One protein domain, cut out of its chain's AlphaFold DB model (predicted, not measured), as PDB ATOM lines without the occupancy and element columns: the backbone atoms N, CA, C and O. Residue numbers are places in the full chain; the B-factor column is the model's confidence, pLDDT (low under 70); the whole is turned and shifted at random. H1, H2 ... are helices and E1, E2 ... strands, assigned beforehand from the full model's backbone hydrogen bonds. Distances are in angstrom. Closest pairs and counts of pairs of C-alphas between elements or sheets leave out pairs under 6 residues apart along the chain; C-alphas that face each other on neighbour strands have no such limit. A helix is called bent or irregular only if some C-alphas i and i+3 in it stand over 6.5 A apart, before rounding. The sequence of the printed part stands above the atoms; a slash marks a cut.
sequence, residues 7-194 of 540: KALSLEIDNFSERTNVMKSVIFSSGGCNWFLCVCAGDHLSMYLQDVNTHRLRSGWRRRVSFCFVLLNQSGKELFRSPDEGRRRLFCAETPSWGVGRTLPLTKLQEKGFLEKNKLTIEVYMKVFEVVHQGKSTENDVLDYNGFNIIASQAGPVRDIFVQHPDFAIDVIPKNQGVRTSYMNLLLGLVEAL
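What this domain is: This is residues 7 to 194 of the 540 residues of the protein "MATH domain-containing protein" of Brassica campestris (UniProt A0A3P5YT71). Two strongly twisted sheets lie face to face as a sandwich, the sheet of E1, E5, E6, E7 and E9 over the sheet of E2, E3, E4 and E8. At one end a small head, the hairpin E10 and E11 with H2 and H3, meets E7 through E10, and short H1 sits at the other end. The printed part has 188 residues, with three named helices and eleven named strands in the order E1 to E8, H1, E9, E10, E11, H2, H3; neighbour strands are antiparallel and the class is mixed, helices and strands. The whole is compact, with a radius of gyration of the C-alphas of 17.5 A and spans of 48 by 39 by 27 A.

How they stand to each other: E1, residues 7 to 13, is the antiparallel neighbour of E9, residues 120 to 132; N 11 and O 122 are 2.8 A apart. E2, residues 28 to 30, E3, residues 33 to 41, and E4, residues 45 to 51, form a meander of two hairpins, each strand the antiparallel neighbour of the one before, with N 28 and O 35 at 2.9 A and N 38 and O 48 at 2.9 A. E5, residues 62 to 72, has E6, residues 78 to 81, its hairpin partner, and E7, residues 88 to 92, on one side, and E9 on the other side; N 71 and O 80, N 63 and O 91, and N 68 and O 125 are each 2.8 A apart. E8, residues 97 to 100, is antiparallel to E4, with N 49 and O 98 at 2.8 A. The facing parts of the two sheets are 7.5 A centre to centre. H1, residues 106 to 110, only grazes the sheet of E2, E3, E4 and E8. E9 bends by 71 degrees at residue 129. E10, residues 142 to 145, and E11, residues 148 to 151, are a hairpin, with N 143 and O 150 at 2.8 A. The closest C-alphas of E7 and E10 are those of Leu 90 and Leu 143, 7.1 A. H3, residues 177 to 194, comes closest to E11 at the C-alphas of Asn 149 and Thr 181, 5.5 A. H2, residues 152 to 164, and H3 are close but not clearly touching, with the C-alphas of Pro 157 and Leu 188 closest at 7.4 A, and only just about perpendicular at 73 degrees. Every O i to N i+4 pair is within hydrogen-bond range in H1 and H3, and 7 of 9 in H2.

Where its parts are: E1 begins at C-alpha 7 (242.634, 217.351, 251.418). From first to last C-alpha, E3 measures 26.6 A, E5 30.8 A and E9 34.4 A. H2 measures 19.5 A and is irregular, C-alphas 153 and 156 being 7.1 A apart. H3, 25.5 A, ends at C-alpha 194 (203.529, 207.564, 268.755).

The domain as a whole: The C-alphas of Lys 112 and Lys 136 are the two farthest apart, 52.1 A. The printed part has no cut. The links E1 to E2 and H2 to H3 are long. Mean pLDDT of the printed part is 89.5; residues 84 to 86 are under 70.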
ATOM      1  N   LYS A   7     243.592 217.482 252.522       94.56
ATOM      2  CA  LYS A   7     242.634 217.351 251.418       94.56
ATOM      3  C   LYS A   7     242.607 215.900 250.931       94.56
ATOM      4  O   LYS A   7     243.592 215.408 250.389       94.56
ATOM      5  N   ALA A   8     241.469 215.228 251.087       94.62
ATOM      6  CA  ALA A   8     241.286 213.824 250.712       94.62
ATOM      7  C   ALA A   8     240.480 213.631 249.420       94.62
ATOM      8  O   ALA A   8     240.685 212.646 248.714       94.62
ATOM      9  N   LEU A   9     239.577 214.562 249.094       96.75
ATOM     10  CA  LEU A   9     238.763 214.513 247.876       96.75
ATOM     11  C   LEU A   9     238.528 215.920 247.315       96.75
ATOM     12  O   LEU A   9     238.338 216.875 248.066       96.75
ATOM     13  N   SER A  10     238.477 216.015 245.986       96.38
ATOM     14  CA  SER A  10     237.934 217.149 245.234       96.38
ATOM     15  C   SER A  10     236.904 216.592 244.252       96.38
ATOM     16  O   SER A  10     237.278 215.893 243.313       96.38
ATOM     17  N   LEU A  11     235.617 216.840 244.490       95.62
ATOM     18  CA  LEU A  11     234.526 216.428 243.612       95.62
ATOM     19  C   LEU A  11     234.015 217.641 242.847       95.62
ATOM     20  O   LEU A  11     233.495 218.583 243.433       95.62
ATOM     21  N   GLU A  12     234.136 217.588 241.534       94.50
ATOM     22  CA  GLU A  12     233.647 218.623 240.640       94.50
ATOM     23  C   GLU A  12     232.307 218.191 240.037       94.50
ATOM     24  O   GLU A  12     232.177 217.070 239.541       94.50
ATOM     25  N   ILE A  13     231.297 219.056 240.123       92.06
ATOM     26  CA  ILE A  13     229.945 218.790 239.636       92.06
ATOM     27  C   ILE A  13     229.579 219.845 238.601       92.06
ATOM     28  O   ILE A  13     229.300 221.001 238.928       92.06
ATOM     29  N   ASP A  14     229.548 219.411 237.345       91.25
ATOM     30  CA  ASP A  14     229.055 220.214 236.235       91.25
ATOM     31  C   ASP A  14     227.530 220.147 236.123       91.25
ATOM     32  O   ASP A  14     226.892 219.131 236.459       91.25
ATOM     33  N   ASN A  15     226.976 221.236 235.590       88.81
ATOM     34  CA  ASN A  15     225.549 221.470 235.413       88.81
ATOM     35  C   ASN A  15     224.760 221.217 236.704       88.81
ATOM     36  O   ASN A  15     223.752 220.512 236.705       88.81
ATOM     37  N   PHE A  16     225.255 221.748 237.829       86.75
ATOM     38  CA  PHE A  16     224.717 221.445 239.155       86.75
ATOM     39  C   PHE A  16     223.220 221.763 239.266       86.75
ATOM     40  O   PHE A  16     222.475 220.976 239.843       86.75
ATOM     41  N   SER A  17     222.759 222.865 238.666       81.44
ATOM     42  CA  SER A  17     221.346 223.261 238.709       81.44
ATOM     43  C   SER A  17     220.385 222.229 238.103       81.44
ATOM     44  O   SER A  17     219.207 222.249 238.449       81.44
ATOM     45  N   GLU A  18     220.871 221.336 237.235       82.75
ATOM     46  CA  GLU A  18     220.095 220.276 236.574       82.75
ATOM     47  C   GLU A  18     220.090 218.961 237.378       82.75
ATOM     48  O   GLU A  18     219.406 218.001 237.020       82.75
ATOM     49  N   ARG A  19     220.869 218.879 238.465       80.50
ATOM     50  CA  ARG A  19     221.012 217.663 239.271       80.50
ATOM     51  C   ARG A  19     219.858 217.540 240.260       80.50
ATOM     52  O   ARG A  19     219.761 218.303 241.211       80.50
ATOM     53  N   THR A  20     219.036 216.514 240.071       72.06
ATOM     54  CA  THR A  20     217.919 216.168 240.971       72.06
ATOM     55  C   THR A  20     218.117 214.840 241.705       72.06
ATOM     56  O   THR A  20     217.359 214.502 242.609       72.06
ATOM     57  N   ASN A  21     219.151 214.078 241.337       77.31
ATOM     58  CA  ASN A  21     219.429 212.750 241.875       77.31
ATOM     59  C   ASN A  21     220.587 212.761 242.879       77.31
ATOM     60  O   ASN A  21     221.426 213.663 242.896       77.31
ATOM     61  N   VAL A  22     220.663 211.691 243.672       87.06
ATOM     62  CA  VAL A  22     221.798 211.415 244.559       87.06
ATOM     63  C   VAL A  22     223.075 211.233 243.737       87.06
ATOM     64  O   VAL A  22     223.152 210.371 242.861       87.06
ATOM     65  N   MET A  23     224.097 212.022 244.050       92.06
ATOM     66  CA  MET A  23     225.420 211.982 243.435       92.06
ATOM     67  C   MET A  23     226.402 211.306 244.388       92.06
ATOM     68  O   MET A  23     226.430 211.601 245.580       92.06
ATOM     69  N   LYS A  24     227.225 210.393 243.870       93.44
ATOM     70  CA  LYS A  24     228.279 209.728 244.643       93.44
ATOM     71  C   LYS A  24     229.632 210.077 244.052       93.44
ATOM     72  O   LYS A  24     229.785 210.072 242.832       93.44
ATOM     73  N   SER A  25     230.608 210.359 244.905       95.50
ATOM     74  CA  SER A  25     231.991 210.492 244.462       95.50
ATOM     75  C   SER A  25     232.563 209.144 244.036       95.50
ATOM     76  O   SER A  25     232.048 208.075 244.380       95.50
ATOM     77  N   VAL A  26     233.710 209.202 243.363       94.38
ATOM     78  CA  VAL A  26     234.621 208.058 243.312       94.38
ATOM     79  C   VAL A  26     235.024 207.643 244.729       94.38
ATOM     80  O   VAL A  26     235.047 208.466 245.651       94.38
ATOM     81  N   ILE A  27     235.335 206.360 244.899       96.69
ATOM     82  CA  ILE A  27     235.925 205.867 246.142       96.69
ATOM     83  C   ILE A  27     237.336 206.443 246.259       96.69
ATOM     84  O   ILE A  27     238.104 206.390 245.299       96.69
ATOM     85  N   PHE A  28     237.677 206.966 247.431       95.81
ATOM     86  CA  PHE A  28     238.998 207.513 247.724       95.81
ATOM     87  C   PHE A  28     239.550 206.930 249.026       95.81
ATOM     88  O   PHE A  28     238.798 206.538 249.921       95.81
ATOM     89  N   SER A  29     240.875 206.851 249.127       94.50
ATOM     90  CA  SER A  29     241.556 206.277 250.288       94.50
ATOM     91  C   SER A  29     242.134 207.374 251.177       94.50
ATOM     92  O   SER A  29     242.829 208.265 250.699       94.50
ATOM     93  N   SER A  30     241.882 207.292 252.482       93.25
ATOM     94  CA  SER A  30     242.490 208.168 253.488       93.25
ATOM     95  C   SER A  30     242.615 207.438 254.821       93.25
ATOM     96  O   SER A  30     241.697 206.725 255.241       93.25
ATOM     97  N   GLY A  31     243.780 207.566 255.466       89.81
ATOM     98  CA  GLY A  31     244.060 206.922 256.752       89.81
ATOM     99  C   GLY A  31     243.916 205.395 256.732       89.81
ATOM    100  O   GLY A  31     243.388 204.817 257.677       89.81
ATOM    101  N   GLY A  32     244.301 204.747 255.625       89.00
ATOM    102  CA  GLY A  32     244.203 203.288 255.460       89.00
ATOM    103  C   GLY A  32     242.777 202.752 255.271       89.00
ATOM    104  O   GLY A  32     242.573 201.541 255.300       89.00
ATOM    105  N   CYS A  33     241.789 203.631 255.085       91.81
ATOM    106  CA  CYS A  33     240.385 203.277 254.882       91.81
ATOM    107  C   CYS A  33     239.869 203.851 253.559       91.81
ATOM    108  O   CYS A  33     240.407 204.835 253.051       91.81
ATOM    109  N   ASN A  34     238.823 203.229 253.012       94.62
ATOM    110  CA  ASN A  34     238.178 203.662 251.776       94.62
ATOM    111  C   ASN A  34     236.861 204.361 252.093       94.62
ATOM    112  O   ASN A  34     236.044 203.845 252.857       94.62
ATOM    113  N   TRP A  35     236.654 205.503 251.454       96.06
ATOM    114  CA  TRP A  35     235.552 206.415 251.707       96.06
ATOM    115  C   TRP A  35     234.871 206.796 250.400       96.06
ATOM    116  O   TRP A  35     235.469 206.720 249.324       96.06
ATOM    117  N   PHE A  36     233.627 207.243 250.490       96.00
ATOM    118  CA  PHE A  36     232.972 207.975 249.413       96.00
ATOM    119  C   PHE A  36     232.085 209.074 249.991       96.00
ATOM    120  O   PHE A  36     231.609 208.988 251.126       96.00
ATOM    121  N   LEU A  37     231.880 210.119 249.199       96.12
ATOM    122  CA  LEU A  37     230.979 211.218 249.496       96.12
ATOM    123  C   LEU A  37     229.652 210.983 248.774       96.12
ATOM    124  O   LEU A  37     229.630 210.729 247.568       96.12
ATOM    125  N   CYS A  38     228.549 211.093 249.503       94.25
ATOM    126  CA  CYS A  38     227.196 211.100 248.966       94.25
ATOM    127  C   CYS A  38     226.637 212.523 249.051       94.25
ATOM    128  O   CYS A  38     226.675 213.126 250.120       94.25
ATOM    129  N   VAL A  39     226.122 213.050 247.945       93.44
ATOM    130  CA  VAL A  39     225.608 214.418 247.820       93.44
ATOM    131  C   VAL A  39     224.182 214.358 247.282       93.44
ATOM    132  O   VAL A  39     223.953 213.763 246.231       93.44
ATOM    133  N   CYS A  40     223.224 214.977 247.968       88.62
ATOM    134  CA  CYS A  40     221.833 215.039 247.513       88.62
ATOM    135  C   CYS A  40     221.375 216.496 247.430       88.62
ATOM    136  O   CYS A  40     221.486 217.241 248.407       88.62
ATOM    137  N   ALA A  41     220.841 216.878 246.271       84.69
ATOM    138  CA  ALA A  41     220.247 218.185 246.014       84.69
ATOM    139  C   ALA A  41     218.714 218.073 246.107       84.69
ATOM    140  O   ALA A  41     218.045 217.823 245.110       84.69
ATOM    141  N   GLY A  42     218.183 218.169 247.331       82.75
ATOM    142  CA  GLY A  42     216.748 218.365 247.581       82.75
ATOM    143  C   GLY A  42     216.448 219.858 247.724       82.75
ATOM    144  O   GLY A  42     217.088 220.670 247.070       82.75
ATOM    145  N   ASP A  43     215.578 220.253 248.657       84.12
ATOM    146  CA  ASP A  43     215.366 221.679 248.983       84.12
ATOM    147  C   ASP A  43     216.661 222.388 249.410       84.12
ATOM    148  O   ASP A  43     216.851 223.585 249.193       84.12
ATOM    149  N   HIS A  44     217.556 221.637 250.049       88.31
ATOM    150  CA  HIS A  44     218.892 222.058 250.442       88.31
ATOM    151  C   HIS A  44     219.904 221.026 249.957       88.31
ATOM    152  O   HIS A  44     219.590 219.843 249.792       88.31
ATOM    153  N   LEU A  45     221.147 221.467 249.785       89.81
ATOM    154  CA  LEU A  45     222.251 220.555 249.547       89.81
ATOM    155  C   LEU A  45     222.606 219.815 250.843       89.81
ATOM    156  O   LEU A  45     222.863 220.435 251.881       89.81
ATOM    157  N   SER A  46     222.647 218.491 250.760       90.25
ATOM    158  CA  SER A  46     223.042 217.596 251.847       90.25
ATOM    159  C   SER A  46     224.227 216.737 251.420       90.25
ATOM    160  O   SER A  46     224.334 216.349 250.254       90.25
ATOM    161  N   MET A  47     225.149 216.478 252.344       92.69
ATOM    162  CA  MET A  47     226.408 215.789 252.057       92.69
ATOM    163  C   MET A  47     226.791 214.871 253.203       92.69
ATOM    164  O   MET A  47     226.846 215.315 254.349       92.69
ATOM    165  N   TYR A  48     227.108 213.618 252.889       92.81
ATOM    166  CA  TYR A  48     227.477 212.601 253.867       92.81
ATOM    167  C   TYR A  48     228.735 211.860 253.431       92.81
ATOM    168  O   TYR A  48     228.800 211.302 252.335       92.81
ATOM    169  N   LEU A  49     229.726 211.842 254.315       94.75
ATOM    170  CA  LEU A  49     230.909 211.006 254.206       94.75
ATOM    171  C   LEU A  49     230.562 209.611 254.726       94.75
ATOM    172  O   LEU A  49     229.979 209.477 255.805       94.75
ATOM    173  N   GLN A  50     230.922 208.577 253.973       93.75
ATOM    174  CA  GLN A  50     230.593 207.199 254.316       93.75
ATOM    175  C   GLN A  50     231.786 206.265 254.114       93.75
ATOM    176  O   GLN A  50     232.536 206.390 253.143       93.75
ATOM    177  N   ASP A  51     231.942 205.316 255.037       92.12
ATOM    178  CA  ASP A  51     232.921 204.237 254.916       92.12
ATOM    179  C   ASP A  51     232.455 203.188 253.892       92.12
ATOM    180  O   ASP A  51     231.266 202.860 253.788       92.12
ATOM    181  N   VAL A  52     233.383 202.656 253.106       89.62
ATOM    182  CA  VAL A  52     233.081 201.686 252.049       89.62
ATOM    183  C   VAL A  52     232.962 200.270 252.618       89.62
ATOM    184  O   VAL A  52     233.782 199.827 253.415       89.62
ATOM    185  N   ASN A  53     231.995 199.493 252.111       81.00
ATOM    186  CA  ASN A  53     231.812 198.071 252.444       81.00
ATOM    187  C   ASN A  53     231.611 197.789 253.942       81.00
ATOM    188  O   ASN A  53     232.047 196.752 254.439       81.00
ATOM    189  N   THR A  54     230.901 198.664 254.655       81.44
ATOM    190  CA  THR A  54     230.634 198.528 256.101       81.44
ATOM    191  C   THR A  54     230.021 197.181 256.487       81.44
ATOM    192  O   THR A  54     230.370 196.625 257.520       81.44
ATOM    193  N   HIS A  55     229.190 196.603 255.614       77.44
ATOM    194  CA  HIS A  55     228.591 195.273 255.773       77.44
ATOM    195  C   HIS A  55     229.597 194.105 255.741       77.44
ATOM    196  O   HIS A  55     229.249 192.992 256.123       77.44
ATOM    197  N   ARG A  56     230.827 194.320 255.255       84.25
ATOM    198  CA  ARG A  56     231.902 193.307 255.212       84.25
ATOM    199  C   ARG A  56     232.892 193.442 256.364       84.25
ATOM    200  O   ARG A  56     233.789 192.610 256.495       84.25
ATOM    201  N   LEU A  57     232.784 194.509 257.151       86.25
ATOM    202  CA  LEU A  57     233.672 194.748 258.280       86.25
ATOM    203  C   LEU A  57     233.302 193.821 259.438       86.25
ATOM    204  O   LEU A  57     232.150 193.418 259.597       86.25
ATOM    205  N   ARG A  58     234.299 193.450 260.244       87.31
ATOM    206  CA  ARG A  58     234.078 192.564 261.392       87.31
ATOM    207  C   ARG A  58     233.354 193.320 262.504       87.31
ATOM    208  O   ARG A  58     233.445 194.541 262.595       87.31
ATOM    209  N   SER A  59     232.658 192.580 263.363       88.88
ATOM    210  CA  SER A  59     231.942 193.155 264.506       88.88
ATOM    211  C   SER A  59     232.862 194.011 265.394       88.88
ATOM    212  O   SER A  59     234.042 193.690 265.583       88.88
ATOM    213  N   GLY A  60     232.315 195.123 265.897       89.56
ATOM    214  CA  GLY A  60     233.031 196.084 266.737       89.56
ATOM    215  C   GLY A  60     234.079 196.926 266.004       89.56
ATOM    216  O   GLY A  60     234.998 197.448 266.638       89.56
ATOM    217  N   TRP A  61     234.000 197.026 264.672       93.94
ATOM    218  CA  TRP A  61     234.843 197.956 263.926       93.94
ATOM    219  C   TRP A  61     234.500 199.399 264.298       93.94
ATOM    220  O   TRP A  61     233.331 199.751 264.472       93.94
ATOM    221  N   ARG A  62     235.520 200.257 264.371       94.31
ATOM    222  CA  ARG A  62     235.308 201.694 264.557       94.31
ATOM    223  C   ARG A  62     236.453 202.537 264.024       94.31
ATOM    224  O   ARG A  62     237.599 202.087 263.973       94.31
ATOM    225  N   ARG A  63     236.147 203.773 263.637       94.25
ATOM    226  CA  ARG A  63     237.126 204.744 263.134       94.25
ATOM    227  C   ARG A  63     236.868 206.113 263.738       94.25
ATOM    228  O   ARG A  63     235.741 206.596 263.673       94.25
ATOM    229  N   ARG A  64     237.894 206.757 264.299       93.88
ATOM    230  CA  ARG A  64     237.787 208.161 264.735       93.88
ATOM    231  C   ARG A  64     238.342 209.069 263.663       93.88
ATOM    232  O   ARG A  64     239.522 208.983 263.334       93.88
ATOM    233  N   VAL A  65     237.494 209.948 263.151       93.88
ATOM    234  CA  VAL A  65     237.799 210.793 261.998       93.88
ATOM    235  C   VAL A  65     237.391 212.224 262.307       93.88
ATOM    236  O   VAL A  65     236.290 212.455 262.794       93.88
ATOM    237  N   SER A  66     238.264 213.183 262.017       93.56
ATOM    238  CA  SER A  66     237.866 214.587 261.876       93.56
ATOM    239  C   SER A  66     237.791 214.899 260.397       93.56
ATOM    240  O   SER A  66     238.685 214.500 259.653       93.56
ATOM    241  N   PHE A  67     236.752 215.600 259.967       93.25
ATOM    242  CA  PHE A  67     236.604 216.010 258.579       93.25
ATOM    243  C   PHE A  67     235.856 217.339 258.478       93.25
ATOM    244  O   PHE A  67     235.140 217.716 259.402       93.25
ATOM    245  N   CYS A  68     236.018 218.032 257.358       93.62
ATOM    246  CA  CYS A  68     235.192 219.170 256.985       93.62
ATOM    247  C   CYS A  68     234.890 219.143 255.480       93.62
ATOM    248  O   CYS A  68     235.653 218.593 254.677       93.62
ATOM    249  N   PHE A  69     233.743 219.711 255.116       94.88
ATOM    250  CA  PHE A  69     233.334 219.932 253.734       94.88
ATOM    251  C   PHE A  69     233.519 221.397 253.375       94.88
ATOM    252  O   PHE A  69     233.123 222.272 254.150       94.88
ATOM    253  N   VAL A  70     234.051 221.652 252.184       95.12
ATOM    254  CA  VAL A  70     234.218 222.999 251.636       95.12
ATOM    255  C   VAL A  70     233.566 223.051 250.261       95.12
ATOM    256  O   VAL A  70     233.876 222.238 249.391       95.12
ATOM    257  N   LEU A  71     232.641 223.987 250.073       95.12
ATOM    258  CA  LEU A  71     231.989 224.246 248.792       95.12
ATOM    259  C   LEU A  71     232.655 225.441 248.143       95.12
ATOM    260  O   LEU A  71     232.727 226.517 248.738       95.12
ATOM    261  N   LEU A  72     233.077 225.256 246.905       95.25
ATOM    262  CA  LEU A  72     233.755 226.255 246.103       95.25
ATOM    263  C   LEU A  72     232.978 226.477 244.806       95.25
ATOM    264  O   LEU A  72     232.434 225.536 244.219       95.25
ATOM    265  N   ASN A  73     232.949 227.720 244.336       91.25
ATOM    266  CA  ASN A  73     232.579 227.995 242.949       91.25
ATOM    267  C   ASN A  73     233.764 227.690 242.003       91.25
ATOM    268  O   ASN A  73     234.838 227.260 242.430       91.25
ATOM    269  N   GLN A  74     233.591 227.958 240.706       89.19
ATOM    270  CA  GLN A  74     234.639 227.734 239.707       89.19
ATOM    271  C   GLN A  74     235.930 228.533 239.961       89.19
ATOM    272  O   GLN A  74     237.015 228.015 239.700       89.19
ATOM    273  N   SER A  75     235.836 229.770 240.453       89.62
ATOM    274  CA  SER A  75     236.998 230.606 240.779       89.62
ATOM    275  C   SER A  75     237.714 230.205 242.076       89.62
ATOM    276  O   SER A  75     238.717 230.823 242.430       89.62
ATOM    277  N   GLY A  76     237.243 229.167 242.774       89.25
ATOM    278  CA  GLY A  76     237.812 228.721 244.048       89.25
ATOM    279  C   GLY A  76     237.377 229.575 245.239       89.25
ATOM    280  O   GLY A  76     237.954 229.470 246.318       89.25
ATOM    281  N   LYS A  77     236.364 230.430 245.071       92.25
ATOM    282  CA  LYS A  77     235.753 231.174 246.172       92.25
ATOM    283  C   LYS A  77     234.943 230.221 247.042       92.25
ATOM    284  O   LYS A  77     234.046 229.534 246.553       92.25
ATOM    285  N   GLU A  78     235.212 230.259 248.342       94.94
ATOM    286  CA  GLU A  78     234.448 229.537 249.355       94.94
ATOM    287  C   GLU A  78     233.020 230.077 249.467       94.94
ATOM    288  O   GLU A  78     232.786 231.256 249.740       94.94
ATOM    289  N   LEU A  79     232.059 229.192 249.212       93.19
ATOM    290  CA  LEU A  79     230.626 229.440 249.333       93.19
ATOM    291  C   LEU A  79     230.094 228.972 250.689       93.19
ATOM    292  O   LEU A  79     229.144 229.552 251.215       93.19
ATOM    293  N   PHE A  80     230.678 227.900 251.227       93.19
ATOM    294  CA  PHE A  80     230.305 227.305 252.504       93.19
ATOM    295  C   PHE A  80     231.430 226.407 253.025       93.19
ATOM    296  O   PHE A  80     232.069 225.694 252.250       93.19
ATOM    297  N   ARG A  81     231.584 226.368 254.349       92.81
ATOM    298  CA  ARG A  81     232.418 225.409 255.071       92.81
ATOM    299  C   ARG A  81     231.627 224.824 256.227       92.81
ATOM    300  O   ARG A  81     230.951 225.549 256.955       92.81
ATOM    301  N   SER A  82     231.688 223.505 256.385       88.88
ATOM    302  CA  SER A  82     230.980 222.830 257.473       88.88
ATOM    303  C   SER A  82     231.560 223.240 258.835       88.88
ATOM    304  O   SER A  82     232.781 223.183 258.988       88.88
ATOM    305  N   PRO A  83     230.727 223.549 259.844       75.38
ATOM    306  CA  PRO A  83     231.181 224.023 261.158       75.38
ATOM    307  C   PRO A  83     231.885 222.952 262.014       75.38
ATOM    308  O   PRO A  83     232.421 223.265 263.071       75.38
ATOM    309  N   ASP A  84     231.900 221.694 261.569       66.44
ATOM    310  CA  ASP A  84     232.440 220.541 262.304       66.44
ATOM    311  C   ASP A  84     233.968 220.372 262.207       66.44
ATOM    312  O   ASP A  84     234.513 219.332 262.590       66.44
ATOM    313  N   GLU A  85     234.682 221.387 261.718       67.12
ATOM    314  CA  GLU A  85     236.137 221.357 261.605       67.12
ATOM    315  C   GLU A  85     236.791 221.128 262.982       67.12
ATOM    316  O   GLU A  85     236.662 221.922 263.911       67.12
ATOM    317  N   GLY A  86     237.465 219.985 263.131       67.44
ATOM    318  CA  GLY A  86     238.142 219.577 264.366       67.44
ATOM    319  C   GLY A  86     237.342 218.646 265.285       67.44
ATOM    320  O   GLY A  86     237.934 218.067 266.206       67.44
ATOM    321  N   ARG A  87     236.038 218.422 265.048       82.38
ATOM    322  CA  ARG A  87     235.275 217.410 265.803       82.38
ATOM    323  C   ARG A  87     235.651 216.005 265.345       82.38
ATOM    324  O   ARG A  87     235.608 215.673 264.165       82.38
ATOM    325  N   ARG A  88     235.964 215.137 266.308       89.94
ATOM    326  CA  ARG A  88     236.232 213.717 266.050       89.94
ATOM    327  C   ARG A  88     234.922 212.941 266.065       89.94
ATOM    328  O   ARG A  88     234.367 212.687 267.130       89.94
ATOM    329  N   ARG A  89     234.458 212.537 264.889       91.62
ATOM    330  CA  ARG A  89     233.302 211.656 264.715       91.62
ATOM    331  C   ARG A  89     233.736 210.194 264.800       91.62
ATOM    332  O   ARG A  89     234.810 209.829 264.311       91.62
ATOM    333  N   LEU A  90     232.908 209.368 265.438       93.44
ATOM    334  CA  LEU A  90     233.104 207.922 265.513       93.44
ATOM    335  C   LEU A  90     232.267 207.249 264.426       93.44
ATOM    336  O   LEU A  90     231.042 207.249 264.478       93.44
ATOM    337  N   PHE A  91     232.930 206.679 263.432       93.88
ATOM    338  CA  PHE A  91     232.292 205.807 262.455       93.88
ATOM    339  C   PHE A  91     232.289 204.386 263.013       93.88
ATOM    340  O   PHE A  91     233.344 203.903 263.422       93.88
ATOM    341  N   CYS A  92     231.136 203.726 263.012       93.50
ATOM    342  CA  CYS A  92     230.952 202.346 263.469       93.50
ATOM    343  C   CYS A  92     229.771 201.691 262.732       93.50
ATOM    344  O   CYS A  92     229.222 202.273 261.793       93.50
ATOM    345  N   ALA A  93     229.398 200.470 263.122       90.88
ATOM    346  CA  ALA A  93     228.290 199.750 262.497       90.88
ATOM    347  C   ALA A  93     226.953 200.500 262.637       90.88
ATOM    348  O   ALA A  93     226.183 200.547 261.677       90.88
ATOM    349  N   GLU A  94     226.715 201.131 263.788       91.62
ATOM    350  CA  GLU A  94     225.488 201.875 264.083       91.62
ATOM    351  C   GLU A  94     225.466 203.241 263.373       91.62
ATOM    352  O   GLU A  94     224.422 203.687 262.892       91.62
ATOM    353  N   THR A  95     226.636 203.875 263.224       91.06
ATOM    354  CA  THR A  95     226.820 205.147 262.503       91.06
ATOM    355  C   THR A  95     227.899 205.042 261.424       91.06
ATOM    356  O   THR A  95     229.023 205.524 261.610       91.06
ATOM    357  N   PRO A  96     227.591 204.425 260.267       90.94
ATOM    358  CA  PRO A  96     228.559 204.239 259.187       90.94
ATOM    359  C   PRO A  96     228.777 205.496 258.333       90.94
ATOM    360  O   PRO A  96     229.667 205.512 257.480       90.94
ATOM    361  N   SER A  97     227.944 206.521 258.516       91.50
ATOM    362  CA  SER A  97     227.990 207.773 257.771       91.50
ATOM    363  C   SER A  97     227.773 208.971 258.687       91.50
ATOM    364  O   SER A  97     226.976 208.920 259.623       91.50
ATOM    365  N   TRP A  98     228.473 210.060 258.377       92.12
ATOM    366  CA  TRP A  98     228.350 211.349 259.052       92.12
ATOM    367  C   TRP A  98     228.315 212.460 258.014       92.12
ATOM    368  O   TRP A  98     228.941 212.350 256.959       92.12
ATOM    369  N   GLY A  99     227.590 213.538 258.291       90.00
ATOM    370  CA  GLY A  99     227.459 214.604 257.315       90.00
ATOM    371  C   GLY A  99     226.599 215.770 257.757       90.00
ATOM    372  O   GLY A  99     226.185 215.848 258.910       90.00
ATOM    373  N   VAL A 100     226.327 216.663 256.809       87.06
ATOM    374  CA  VAL A 100     225.485 217.840 257.011       87.06
ATOM    375  C   VAL A 100     224.210 217.674 256.192       87.06
ATOM    376  O   VAL A 100     224.251 217.601 254.963       87.06
ATOM    377  N   GLY A 101     223.074 217.598 256.889       81.19
ATOM    378  CA  GLY A 101     221.767 217.351 256.279       81.19
ATOM    379  C   GLY A 101     221.164 218.558 255.564       81.19
ATOM    380  O   GLY A 101     220.401 218.371 254.623       81.19
ATOM    381  N   ARG A 102     221.521 219.786 255.961       83.44
ATOM    382  CA  ARG A 102     221.117 221.022 255.272       83.44
ATOM    383  C   ARG A 102     222.255 222.030 255.269       83.44
ATOM    384  O   ARG A 102     222.705 222.455 256.327       83.44
ATOM    385  N   THR A 103     222.721 222.390 254.078       87.00
ATOM    386  CA  THR A 103     223.734 223.436 253.874       87.00
ATOM    387  C   THR A 103     223.123 224.633 253.151       87.00
ATOM    388  O   THR A 103     222.231 225.283 253.691       87.00
ATOM    389  N   LEU A 104     223.564 224.934 251.931       88.81
ATOM    390  CA  LEU A 104     222.987 225.995 251.118       88.81
ATOM    391  C   LEU A 104     221.634 225.543 250.534       88.81
ATOM    392  O   LEU A 104     221.531 224.405 250.059       88.81
ATOM    393  N   PRO A 105     220.607 226.416 250.544       89.50
ATOM    394  CA  PRO A 105     219.360 226.168 249.831       89.50
ATOM    395  C   PRO A 105     219.626 225.916 248.348       89.50
ATOM    396  O   PRO A 105     220.456 226.600 247.738       89.50
ATOM    397  N   LEU A 106     218.898 224.974 247.754       87.50
ATOM    398  CA  LEU A 106     219.029 224.683 246.329       87.50
ATOM    399  C   LEU A 106     218.643 225.898 245.481       87.50
ATOM    400  O   LEU A 106     219.325 226.196 244.506       87.50
ATOM    401  N   THR A 107     217.625 226.650 245.906       88.69
ATOM    402  CA  THR A 107     217.204 227.903 245.261       88.69
ATOM    403  C   THR A 107     218.368 228.875 245.108       88.69
ATOM    404  O   THR A 107     218.608 229.369 244.013       88.69
ATOM    405  N   LYS A 108     219.158 229.058 246.172       89.00
ATOM    406  CA  LYS A 108     220.344 229.917 246.171       89.00
ATOM    407  C   LYS A 108     221.440 229.390 245.246       89.00
ATOM    408  O   LYS A 108     222.075 230.165 244.542       89.00
ATOM    409  N   LEU A 109     221.650 228.073 245.207       87.38
ATOM    410  CA  LEU A 109     222.605 227.451 244.280       87.38
ATOM    411  C   LEU A 109     222.167 227.581 242.809       87.38
ATOM    412  O   LEU A 109     223.016 227.595 241.921       87.38
ATOM    413  N   GLN A 110     220.864 227.698 242.551       87.00
ATOM    414  CA  GLN A 110     220.277 227.873 241.220       87.00
ATOM    415  C   GLN A 110     220.084 229.347 240.821       87.00
ATOM    416  O   GLN A 110     219.733 229.626 239.671       87.00
ATOM    417  N   GLU A 111     220.320 230.298 241.732       89.19
ATOM    418  CA  GLU A 111     220.236 231.726 241.430       89.19
ATOM    419  C   GLU A 111     221.185 232.093 240.285       89.19
ATOM    420  O   GLU A 111     222.369 231.732 240.255       89.19
ATOM    421  N   LYS A 112     220.657 232.843 239.313       83.38
ATOM    422  CA  LYS A 112     221.411 233.228 238.121       83.38
ATOM    423  C   LYS A 112     222.649 234.031 238.526       83.38
ATOM    424  O   LYS A 112     222.538 235.129 239.061       83.38
ATOM    425  N   GLY A 113     223.824 233.497 238.202       82.44
ATOM    426  CA  GLY A 113     225.111 234.123 238.511       82.44
ATOM    427  C   GLY A 113     225.708 233.735 239.866       82.44
ATOM    428  O   GLY A 113     226.829 234.154 240.138       82.44
ATOM    429  N   PHE A 114     225.029 232.921 240.684       87.12
ATOM    430  CA  PHE A 114     225.599 232.411 241.935       87.12
ATOM    431  C   PHE A 114     226.688 231.358 241.674       87.12
ATOM    432  O   PHE A 114     227.806 231.478 242.177       87.12
ATOM    433  N   LEU A 115     226.388 230.353 240.839       89.88
ATOM    434  CA  LEU A 115     227.368 229.374 240.359       89.88
ATOM    435  C   LEU A 115     227.931 229.789 238.996       89.88
ATOM    436  O   LEU A 115     227.246 229.758 237.970       89.88
ATOM    437  N   GLU A 116     229.215 230.137 238.975       89.00
ATOM    438  CA  GLU A 116     229.967 230.403 237.747       89.00
ATOM    439  C   GLU A 116     229.943 229.169 236.832       89.00
ATOM    440  O   GLU A 116     230.322 228.071 237.238       89.00
ATOM    441  N   LYS A 117     229.447 229.346 235.598       87.88
ATOM    442  CA  LYS A 117     229.261 228.273 234.600       87.88
ATOM    443  C   LYS A 117     228.495 227.053 235.129       87.88
ATOM    444  O   LYS A 117     228.719 225.944 234.657       87.88
ATOM    445  N   ASN A 118     227.589 227.264 236.089       89.56
ATOM    446  CA  ASN A 118     226.776 226.204 236.687       89.56
ATOM    447  C   ASN A 118     227.609 225.056 237.293       89.56
ATOM    448  O   ASN A 118     227.238 223.882 237.216       89.56
ATOM    449  N   LYS A 119     228.769 225.405 237.854       92.50
ATOM    450  CA  LYS A 119     229.764 224.457 238.338       92.50
ATOM    451  C   LYS A 119     229.971 224.605 239.839       92.50
ATOM    452  O   LYS A 119     230.208 225.713 240.327       92.50
ATOM    453  N   LEU A 120     229.892 223.488 240.554       94.38
ATOM    454  CA  LEU A 120     230.120 223.413 241.994       94.38
ATOM    455  C   LEU A 120     231.255 222.433 242.277       94.38
ATOM    456  O   LEU A 120     231.226 221.298 241.805       94.38
ATOM    457  N   THR A 121     232.214 222.848 243.096       96.00
ATOM    458  CA  THR A 121     233.277 221.971 243.588       96.00
ATOM    459  C   THR A 121     233.067 221.717 245.074       96.00
ATOM    460  O   THR A 121     232.857 222.649 245.846       96.00
ATOM    461  N   ILE A 122     233.119 220.452 245.478       96.12
ATOM    462  CA  ILE A 122     233.029 220.020 246.872       96.12
ATOM    463  C   ILE A 122     234.350 219.364 247.252       96.12
ATOM    464  O   ILE A 122     234.745 218.350 246.676       96.12
ATOM    465  N   GLU A 123     235.027 219.924 248.241       96.31
ATOM    466  CA  GLU A 123     236.254 219.367 248.795       96.31
ATOM    467  C   GLU A 123     235.987 218.720 250.151       96.31
ATOM    468  O   GLU A 123     235.208 219.227 250.961       96.31
ATOM    469  N   VAL A 124     236.653 217.592 250.399       95.75
ATOM    470  CA  VAL A 124     236.651 216.915 251.699       95.75
ATOM    471  C   VAL A 124     238.059 216.989 252.258       95.75
ATOM    472  O   VAL A 124     238.987 216.423 251.675       95.75
ATOM    473  N   TYR A 125     238.205 217.648 253.400       94.75
ATOM    474  CA  TYR A 125     239.427 217.605 254.194       94.75
ATOM    475  C   TYR A 125     239.193 216.665 255.361       94.75
ATOM    476  O   TYR A 125     238.141 216.726 255.996       94.75
ATOM    477  N   MET A 126     240.130 215.769 255.646       94.19
ATOM    478  CA  MET A 126     239.955 214.821 256.738       94.19
ATOM    479  C   MET A 126     241.266 214.317 257.319       94.19
ATOM    480  O   MET A 126     242.314 214.331 256.682       94.19
ATOM    481  N   LYS A 127     241.167 213.796 258.539       93.88
ATOM    482  CA  LYS A 127     242.236 213.108 259.247       93.88
ATOM    483  C   LYS A 127     241.660 211.949 260.042       93.88
ATOM    484  O   LYS A 127     240.723 212.120 260.826       93.88
ATOM    485  N   VAL A 128     242.237 210.770 259.847       93.94
ATOM    486  CA  VAL A 128     241.865 209.550 260.569       93.94
ATOM    487  C   VAL A 128     242.819 209.371 261.749       93.94
ATOM    488  O   VAL A 128     244.034 209.355 261.574       93.94
ATOM    489  N   PHE A 129     242.268 209.263 262.957       93.25
ATOM    490  CA  PHE A 129     243.016 209.172 264.217       93.25
ATOM    491  C   PHE A 129     243.074 207.753 264.775       93.25
ATOM    492  O   PHE A 129     244.051 207.379 265.414       93.25
ATOM    493  N   GLU A 130     242.012 206.978 264.576       94.38
ATOM    494  CA  GLU A 130     241.903 205.606 265.066       94.38
ATOM    495  C   GLU A 130     241.259 204.759 263.976       94.38
ATOM    496  O   GLU A 130     240.264 205.179 263.384       94.38
ATOM    497  N   VAL A 131     241.811 203.567 263.753       94.00
ATOM    498  CA  VAL A 131     241.225 202.527 262.909       94.00
ATOM    499  C   VAL A 131     241.265 201.220 263.686       94.00
ATOM    500  O   VAL A 131     242.336 200.701 263.994       94.00
ATOM    501  N   VAL A 132     240.091 200.688 264.000       93.25
ATOM    502  CA  VAL A 132     239.914 199.383 264.634       93.25
ATOM    503  C   VAL A 132     239.105 198.516 263.682       93.25
ATOM    504  O   VAL A 132     237.957 198.824 263.368       93.25
ATOM    505  N   HIS A 133     239.708 197.423 263.216       89.75
ATOM    506  CA  HIS A 133     239.072 196.510 262.261       89.75
ATOM    507  C   HIS A 133     238.127 195.497 262.913       89.75
ATOM    508  O   HIS A 133     237.273 194.938 262.229       89.75
ATOM    509  N   GLN A 134     238.308 195.227 264.207       91.81
ATOM    510  CA  GLN A 134     237.504 194.300 264.995       91.81
ATOM    511  C   GLN A 134     237.646 194.659 266.475       91.81
ATOM    512  O   GLN A 134     238.752 194.963 266.928       91.81
ATOM    513  N   GLY A 135     236.553 194.600 267.227       91.00
ATOM    514  CA  GLY A 135     236.542 195.037 268.618       91.00
ATOM    515  C   GLY A 135     235.319 194.557 269.387       91.00
ATOM    516  O   GLY A 135     234.599 193.662 268.949       91.00
ATOM    517  N   LYS A 136     235.102 195.154 270.562       91.50
ATOM    518  CA  LYS A 136     233.853 194.993 271.318       91.50
ATOM    519  C   LYS A 136     232.710 195.720 270.602       91.50
ATOM    520  O   LYS A 136     232.974 196.616 269.803       91.50
ATOM    521  N   SER A 137     231.469 195.338 270.915       91.00
ATOM    522  CA  SER A 137     230.279 196.047 270.426       91.00
ATOM    523  C   SER A 137     230.383 197.543 270.733       91.00
ATOM    524  O   SER A 137     230.784 197.922 271.835       91.00
ATOM    525  N   THR A 138     230.040 198.360 269.739       92.12
ATOM    526  CA  THR A 138     229.976 199.823 269.820       92.12
ATOM    527  C   THR A 138     228.575 200.321 270.147       92.12
ATOM    528  O   THR A 138     228.412 201.513 270.363       92.12
ATOM    529  N   GLU A 139     227.575 199.439 270.238       90.69
ATOM    530  CA  GLU A 139     226.163 199.798 270.429       90.69
ATOM    531  C   GLU A 139     225.921 200.690 271.647       90.69
ATOM    532  O   GLU A 139     225.046 201.546 271.590       90.69
ATOM    533  N   ASN A 140     226.705 200.512 272.716       92.31
ATOM    534  CA  ASN A 140     226.595 201.264 273.969       92.31
ATOM    535  C   ASN A 140     227.587 202.437 274.074       92.31
ATOM    536  O   ASN A 140     227.638 203.103 275.109       92.31
ATOM    537  N   ASP A 141     228.399 202.683 273.041       91.75
ATOM    538  CA  ASP A 141     229.332 203.807 273.039       91.75
ATOM    539  C   ASP A 141     228.547 205.127 272.958       91.75
ATOM    540  O   ASP A 141     227.563 205.249 272.226       91.75
ATOM    541  N   VAL A 142     228.999 206.134 273.709       91.06
ATOM    542  CA  VAL A 142     228.407 207.477 273.685       91.06
ATOM    543  C   VAL A 142     228.959 208.261 272.496       91.06
ATOM    544  O   VAL A 142     230.176 208.415 272.346       91.06
ATOM    545  N   LEU A 143     228.060 208.785 271.669       90.31
ATOM    546  CA  LEU A 143     228.346 209.588 270.486       90.31
ATOM    547  C   LEU A 143     227.865 211.022 270.697       90.31
ATOM    548  O   LEU A 143     226.719 211.231 271.075       90.31
ATOM    549  N   ASP A 144     228.700 212.009 270.373       87.88
ATOM    550  CA  ASP A 144     228.226 213.381 270.161       87.88
ATOM    551  C   ASP A 144     227.603 213.476 268.761       87.88
ATOM    552  O   ASP A 144     228.314 213.476 267.749       87.88
ATOM    553  N   TYR A 145     226.276 213.550 268.710       86.62
ATOM    554  CA  TYR A 145     225.479 213.736 267.507       86.62
ATOM    555  C   TYR A 145     224.864 215.139 267.524       86.62
ATOM    556  O   TYR A 145     223.918 215.403 268.260       86.62
ATOM    557  N   ASN A 146     225.410 216.060 266.725       80.94
ATOM    558  CA  ASN A 146     224.946 217.454 266.642       80.94
ATOM    559  C   ASN A 146     224.802 218.163 268.008       80.94
ATOM    560  O   ASN A 146     223.884 218.954 268.212       80.94
ATOM    561  N   GLY A 147     225.707 217.894 268.957       81.81
ATOM    562  CA  GLY A 147     225.655 218.482 270.295       81.81
ATOM    563  C   GLY A 147     224.752 217.730 271.273       81.81
ATOM    564  O   GLY A 147     224.431 218.277 272.323       81.81
ATOM    565  N   PHE A 148     224.343 216.498 270.967       88.56
ATOM    566  CA  PHE A 148     223.637 215.596 271.881       88.56
ATOM    567  C   PHE A 148     224.485 214.354 272.133       88.56
ATOM    568  O   PHE A 148     224.998 213.772 271.183       88.56
ATOM    569  N   ASN A 149     224.628 213.933 273.391       90.81
ATOM    570  CA  ASN A 149     225.272 212.664 273.702       90.81
ATOM    571  C   ASN A 149     224.215 211.577 273.585       90.81
ATOM    572  O   ASN A 149     223.279 211.541 274.371       90.81
ATOM    573  N   ILE A 150     224.353 210.704 272.602       92.50
ATOM    574  CA  ILE A 150     223.423 209.599 272.382       92.50
ATOM    575  C   ILE A 150     224.172 208.281 272.453       92.50
ATOM    576  O   ILE A 150     225.380 208.226 272.215       92.50
ATOM    577  N   ILE A 151     223.460 207.211 272.765       92.75
ATOM    578  CA  ILE A 151     224.011 205.865 272.666       92.75
ATOM    579  C   ILE A 151     224.060 205.478 271.179       92.75
ATOM    580  O   ILE A 151     223.136 205.798 270.431       92.75
ATOM    581  N   ALA A 152     225.119 204.806 270.720       91.88
ATOM    582  CA  ALA A 152     225.303 204.505 269.297       91.88
ATOM    583  C   ALA A 152     224.109 203.766 268.669       91.88
ATOM    584  O   ALA A 152     223.699 204.101 267.558       91.88
ATOM    585  N   SER A 153     223.487 202.834 269.395       91.88
ATOM    586  CA  SER A 153     222.275 202.125 268.953       91.88
ATOM    587  C   SER A 153     221.072 203.044 268.680       91.88
ATOM    588  O   SER A 153     220.211 202.705 267.868       91.88
ATOM    589  N   GLN A 154     221.028 204.236 269.283       93.38
ATOM    590  CA  GLN A 154     219.982 205.243 269.069       93.38
ATOM    591  C   GLN A 154     220.243 206.133 267.844       93.38
ATOM    592  O   GLN A 154     219.378 206.918 267.447       93.38
ATOM    593  N   ALA A 155     221.419 206.043 267.219       91.56
ATOM    594  CA  ALA A 155     221.825 207.004 266.201       91.56
ATOM    595  C   ALA A 155     221.012 206.932 264.904       91.56
ATOM    596  O   ALA A 155     220.833 207.956 264.248       91.56
ATOM    597  N   GLY A 156     220.489 205.757 264.544       90.25
ATOM    598  CA  GLY A 156     219.567 205.606 263.414       90.25
ATOM    599  C   GLY A 156     218.306 206.466 263.587       90.25
ATOM    600  O   GLY A 156     218.108 207.389 262.798       90.25
ATOM    601  N   PRO A 157     217.505 206.232 264.645       91.44
ATOM    602  CA  PRO A 157     216.348 207.064 264.973       91.44
ATOM    603  C   PRO A 157     216.653 208.566 265.052       91.44
ATOM    604  O   PRO A 157     215.926 209.366 264.467       91.44
ATOM    605  N   VAL A 158     217.747 208.959 265.718       91.81
ATOM    606  CA  VAL A 158     218.138 210.376 265.837       91.81
ATOM    607  C   VAL A 158     218.447 210.979 264.468       91.81
ATOM    608  O   VAL A 158     217.966 212.067 264.148       91.81
ATOM    609  N   ARG A 159     219.207 210.271 263.624       88.56
ATOM    610  CA  ARG A 159     219.498 210.706 262.254       88.56
ATOM    611  C   ARG A 159     218.217 210.922 261.459       88.56
ATOM    612  O   ARG A 159     218.115 211.930 260.767       88.56
ATOM    613  N   ASP A 160     217.264 210.004 261.553       88.38
ATOM    614  CA  ASP A 160     216.017 210.086 260.794       88.38
ATOM    615  C   ASP A 160     215.195 211.321 261.205       88.38
ATOM    616  O   ASP A 160     214.680 212.017 260.327       88.38
ATOM    617  N   ILE A 161     215.167 211.664 262.501       91.25
ATOM    618  CA  ILE A 161     214.545 212.905 262.993       91.25
ATOM    619  C   ILE A 161     215.247 214.129 262.399       91.25
ATOM    620  O   ILE A 161     214.577 214.974 261.822       91.25
ATOM    621  N   PHE A 162     216.581 214.213 262.451       87.25
ATOM    622  CA  PHE A 162     217.322 215.344 261.865       87.25
ATOM    623  C   PHE A 162     217.135 215.476 260.346       87.25
ATOM    624  O   PHE A 162     217.225 216.578 259.803       87.25
ATOM    625  N   VAL A 163     216.919 214.368 259.634       83.69
ATOM    626  CA  VAL A 163     216.668 214.390 258.187       83.69
ATOM    627  C   VAL A 163     215.267 214.922 257.889       83.69
ATOM    628  O   VAL A 163     215.114 215.777 257.014       83.69
ATOM    629  N   GLN A 164     214.257 214.433 258.608       84.75
ATOM    630  CA  GLN A 164     212.854 214.799 258.387       84.75
ATOM    631  C   GLN A 164     212.529 216.192 258.945       84.75
ATOM    632  O   GLN A 164     211.817 216.968 258.309       84.75
ATOM    633  N   HIS A 165     213.119 216.531 260.087       87.88
ATOM    634  CA  HIS A 165     212.888 217.741 260.864       87.88
ATOM    635  C   HIS A 165     214.249 218.340 261.255       87.88
ATOM    636  O   HIS A 165     214.730 218.115 262.355       87.88
ATOM    637  N   PRO A 166     214.942 219.059 260.360       82.94
ATOM    638  CA  PRO A 166     216.304 219.576 260.590       82.94
ATOM    639  C   PRO A 166     216.397 220.648 261.686       82.94
ATOM    640  O   PRO A 166     217.465 220.871 262.251       82.94
ATOM    641  N   ASP A 167     215.299 221.358 261.922       86.56
ATOM    642  CA  ASP A 167     215.203 222.606 262.669       86.56
ATOM    643  C   ASP A 167     214.573 222.417 264.048       86.56
ATOM    644  O   ASP A 167     214.559 223.348 264.854       86.56
ATOM    645  N   PHE A 168     214.142 221.188 264.348       91.06
ATOM    646  CA  PHE A 168     213.494 220.817 265.602       91.06
ATOM    647  C   PHE A 168     214.321 221.165 266.842       91.06
ATOM    648  O   PHE A 168     213.758 221.384 267.906       91.06
ATOM    649  N   ALA A 169     215.650 221.212 266.713       88.38
ATOM    650  CA  ALA A 169     216.574 221.391 267.825       88.38
ATOM    651  C   ALA A 169     217.370 222.712 267.777       88.38
ATOM    652  O   ALA A 169     218.360 222.844 268.501       88.38
ATOM    653  N   ILE A 170     216.989 223.671 266.920       83.56
ATOM    654  CA  ILE A 170     217.738 224.934 266.750       83.56
ATOM    655  C   ILE A 170     217.642 225.824 267.995       83.56
ATOM    656  O   ILE A 170     218.654 226.377 268.416       83.56
ATOM    657  N   ASP A 171     216.453 225.918 268.592       87.31
ATOM    658  CA  ASP A 171     216.163 226.845 269.696       87.31
ATOM    659  C   ASP A 171     216.200 226.158 271.072       87.31
ATOM    660  O   ASP A 171     215.679 226.683 272.053       87.31
ATOM    661  N   VAL A 172     216.829 224.979 271.156       87.81
ATOM    662  CA  VAL A 172     216.917 224.193 272.396       87.81
ATOM    663  C   VAL A 172     217.662 224.988 273.463       87.81
ATOM    664  O   VAL A 172     218.853 225.276 273.320       87.81
ATOM    665  N   ILE A 173     216.954 225.293 274.550       81.19
ATOM    666  CA  ILE A 173     217.414 226.160 275.638       81.19
ATOM    667  C   ILE A 173     218.511 225.478 276.472       81.19
ATOM    668  O   ILE A 173     219.550 226.107 276.695       81.19
ATOM    669  N   PRO A 174     218.367 224.204 276.905       80.38
ATOM    670  CA  PRO A 174     219.378 223.566 277.737       80.38
ATOM    671  C   PRO A 174     220.747 223.472 277.057       80.38
ATOM    672  O   PRO A 174     220.911 222.873 275.987       80.38
ATOM    673  N   LYS A 175     221.763 224.009 277.741       79.50
ATOM    674  CA  LYS A 175     223.174 223.951 277.314       79.50
ATOM    675  C   LYS A 175     223.945 222.782 277.924       79.50
ATOM    676  O   LYS A 175     224.925 222.331 277.338       79.50
ATOM    677  N   ASN A 176     223.524 222.287 279.091       81.50
ATOM    678  CA  ASN A 176     224.183 221.158 279.749       81.50
ATOM    679  C   ASN A 176     223.972 219.863 278.957       81.50
ATOM    680  O   ASN A 176     222.844 219.505 278.620       81.50
ATOM    681  N   GLN A 177     225.057 219.133 278.709       80.81
ATOM    682  CA  GLN A 177     225.025 217.946 277.862       80.81
ATOM    683  C   GLN A 177     224.190 216.795 278.439       80.81
ATOM    684  O   GLN A 177     223.512 216.107 277.678       80.81
ATOM    685  N   GLY A 178     224.212 216.593 279.758       78.81
ATOM    686  CA  GLY A 178     223.382 215.587 280.429       78.81
ATOM    687  C   GLY A 178     221.899 215.900 280.255       78.81
ATOM    688  O   GLY A 178     221.144 215.067 279.768       78.81
ATOM    689  N   VAL A 179     221.510 217.153 280.499       80.00
ATOM    690  CA  VAL A 179     220.121 217.610 280.325       80.00
ATOM    691  C   VAL A 179     219.657 217.482 278.871       80.00
ATOM    692  O   VAL A 179     218.584 216.943 278.605       80.00
ATOM    693  N   ARG A 180     220.483 217.909 277.907       87.25
ATOM    694  CA  ARG A 180     220.199 217.746 276.469       87.25
ATOM    695  C   ARG A 180     219.986 216.282 276.089       87.25
ATOM    696  O   ARG A 180     219.114 215.977 275.281       87.25
ATOM    697  N   THR A 181     220.778 215.388 276.675       86.00
ATOM    698  CA  THR A 181     220.668 213.937 276.475       86.00
ATOM    699  C   THR A 181     219.348 213.406 277.016       86.00
ATOM    700  O   THR A 181     218.668 212.654 276.322       86.00
ATOM    701  N   SER A 182     218.942 213.832 278.213       87.38
ATOM    702  CA  SER A 182     217.665 213.434 278.812       87.38
ATOM    703  C   SER A 182     216.472 213.868 277.962       87.38
ATOM    704  O   SER A 182     215.614 213.038 277.668       87.38
ATOM    705  N   TYR A 183     216.461 215.108 277.464       90.62
ATOM    706  CA  TYR A 183     215.421 215.558 276.533       90.62
ATOM    707  C   TYR A 183     215.438 214.792 275.204       90.62
ATOM    708  O   TYR A 183     214.379 214.445 274.689       90.62
ATOM    709  N   MET A 184     216.615 214.474 274.654       91.88
ATOM    710  CA  MET A 184     216.698 213.653 273.441       91.88
ATOM    711  C   MET A 184     216.139 212.243 273.677       91.88
ATOM    712  O   MET A 184     215.399 211.731 272.843       91.88
ATOM    713  N   ASN A 185     216.439 211.619 274.818       91.38
ATOM    714  CA  ASN A 185     215.885 210.311 275.175       91.38
ATOM    715  C   ASN A 185     214.364 210.365 275.360       91.38
ATOM    716  O   ASN A 185     213.670 209.463 274.894       91.38
ATOM    717  N   LEU A 186     213.852 211.431 275.985       93.00
ATOM    718  CA  LEU A 186     212.416 211.673 276.115       93.00
ATOM    719  C   LEU A 186     211.753 211.794 274.736       93.00
ATOM    720  O   LEU A 186     210.774 211.106 274.464       93.00
ATOM    721  N   LEU A 187     212.335 212.592 273.836       94.88
ATOM    722  CA  LEU A 187     211.857 212.730 272.460       94.88
ATOM    723  C   LEU A 187     211.854 211.387 271.723       94.88
ATOM    724  O   LEU A 187     210.869 211.052 271.071       94.88
ATOM    725  N   LEU A 188     212.929 210.603 271.819       93.50
ATOM    726  CA  LEU A 188     212.999 209.285 271.185       93.50
ATOM    727  C   LEU A 188     211.912 208.342 271.712       93.50
ATOM    728  O   LEU A 188     211.257 207.677 270.910       93.50
ATOM    729  N   GLY A 189     211.689 208.329 273.030       92.06
ATOM    730  CA  GLY A 189     210.628 207.546 273.663       92.06
ATOM    731  C   GLY A 189     209.236 207.961 273.188       92.06
ATOM    732  O   GLY A 189     208.430 207.102 272.832       92.06
ATOM    733  N   LEU A 190     208.979 209.267 273.090       92.88
ATOM    734  CA  LEU A 190     207.722 209.811 272.583       92.88
ATOM    735  C   LEU A 190     207.498 209.435 271.109       92.88
ATOM    736  O   LEU A 190     206.431 208.944 270.743       92.88
ATOM    737  N   VAL A 191     208.514 209.595 270.258       92.94
ATOM    738  CA  VAL A 191     208.447 209.213 268.837       92.94
ATOM    739  C   VAL A 191     208.179 207.720 268.680       92.94
ATOM    740  O   VAL A 191     207.370 207.320 267.843       92.94
ATOM    741  N   GLU A 192     208.837 206.883 269.478       90.56
ATOM    742  CA  GLU A 192     208.605 205.441 269.478       90.56
ATOM    743  C   GLU A 192     207.192 205.092 269.957       90.56
ATOM    744  O   GLU A 192     206.510 204.282 269.321       90.56
ATOM    745  N   ALA A 193     206.708 205.743 271.016       88.81
ATOM    746  CA  ALA A 193     205.355 205.559 271.521       88.81
ATOM    747  C   ALA A 193     204.309 205.912 270.453       88.81
ATOM    748  O   ALA A 193     203.407 205.111 270.211       88.81
ATOM    749  N   LEU A 194     204.472 207.040 269.755       88.00
ATOM    750  CA  LEU A 194     203.529 207.564 268.755       88.00
ATOM    751  C   LEU A 194     203.537 206.827 267.403       88.00
ATOM    752  O   LEU A 194     202.664 207.058 266.559       88.00
TER     753      LEU A 194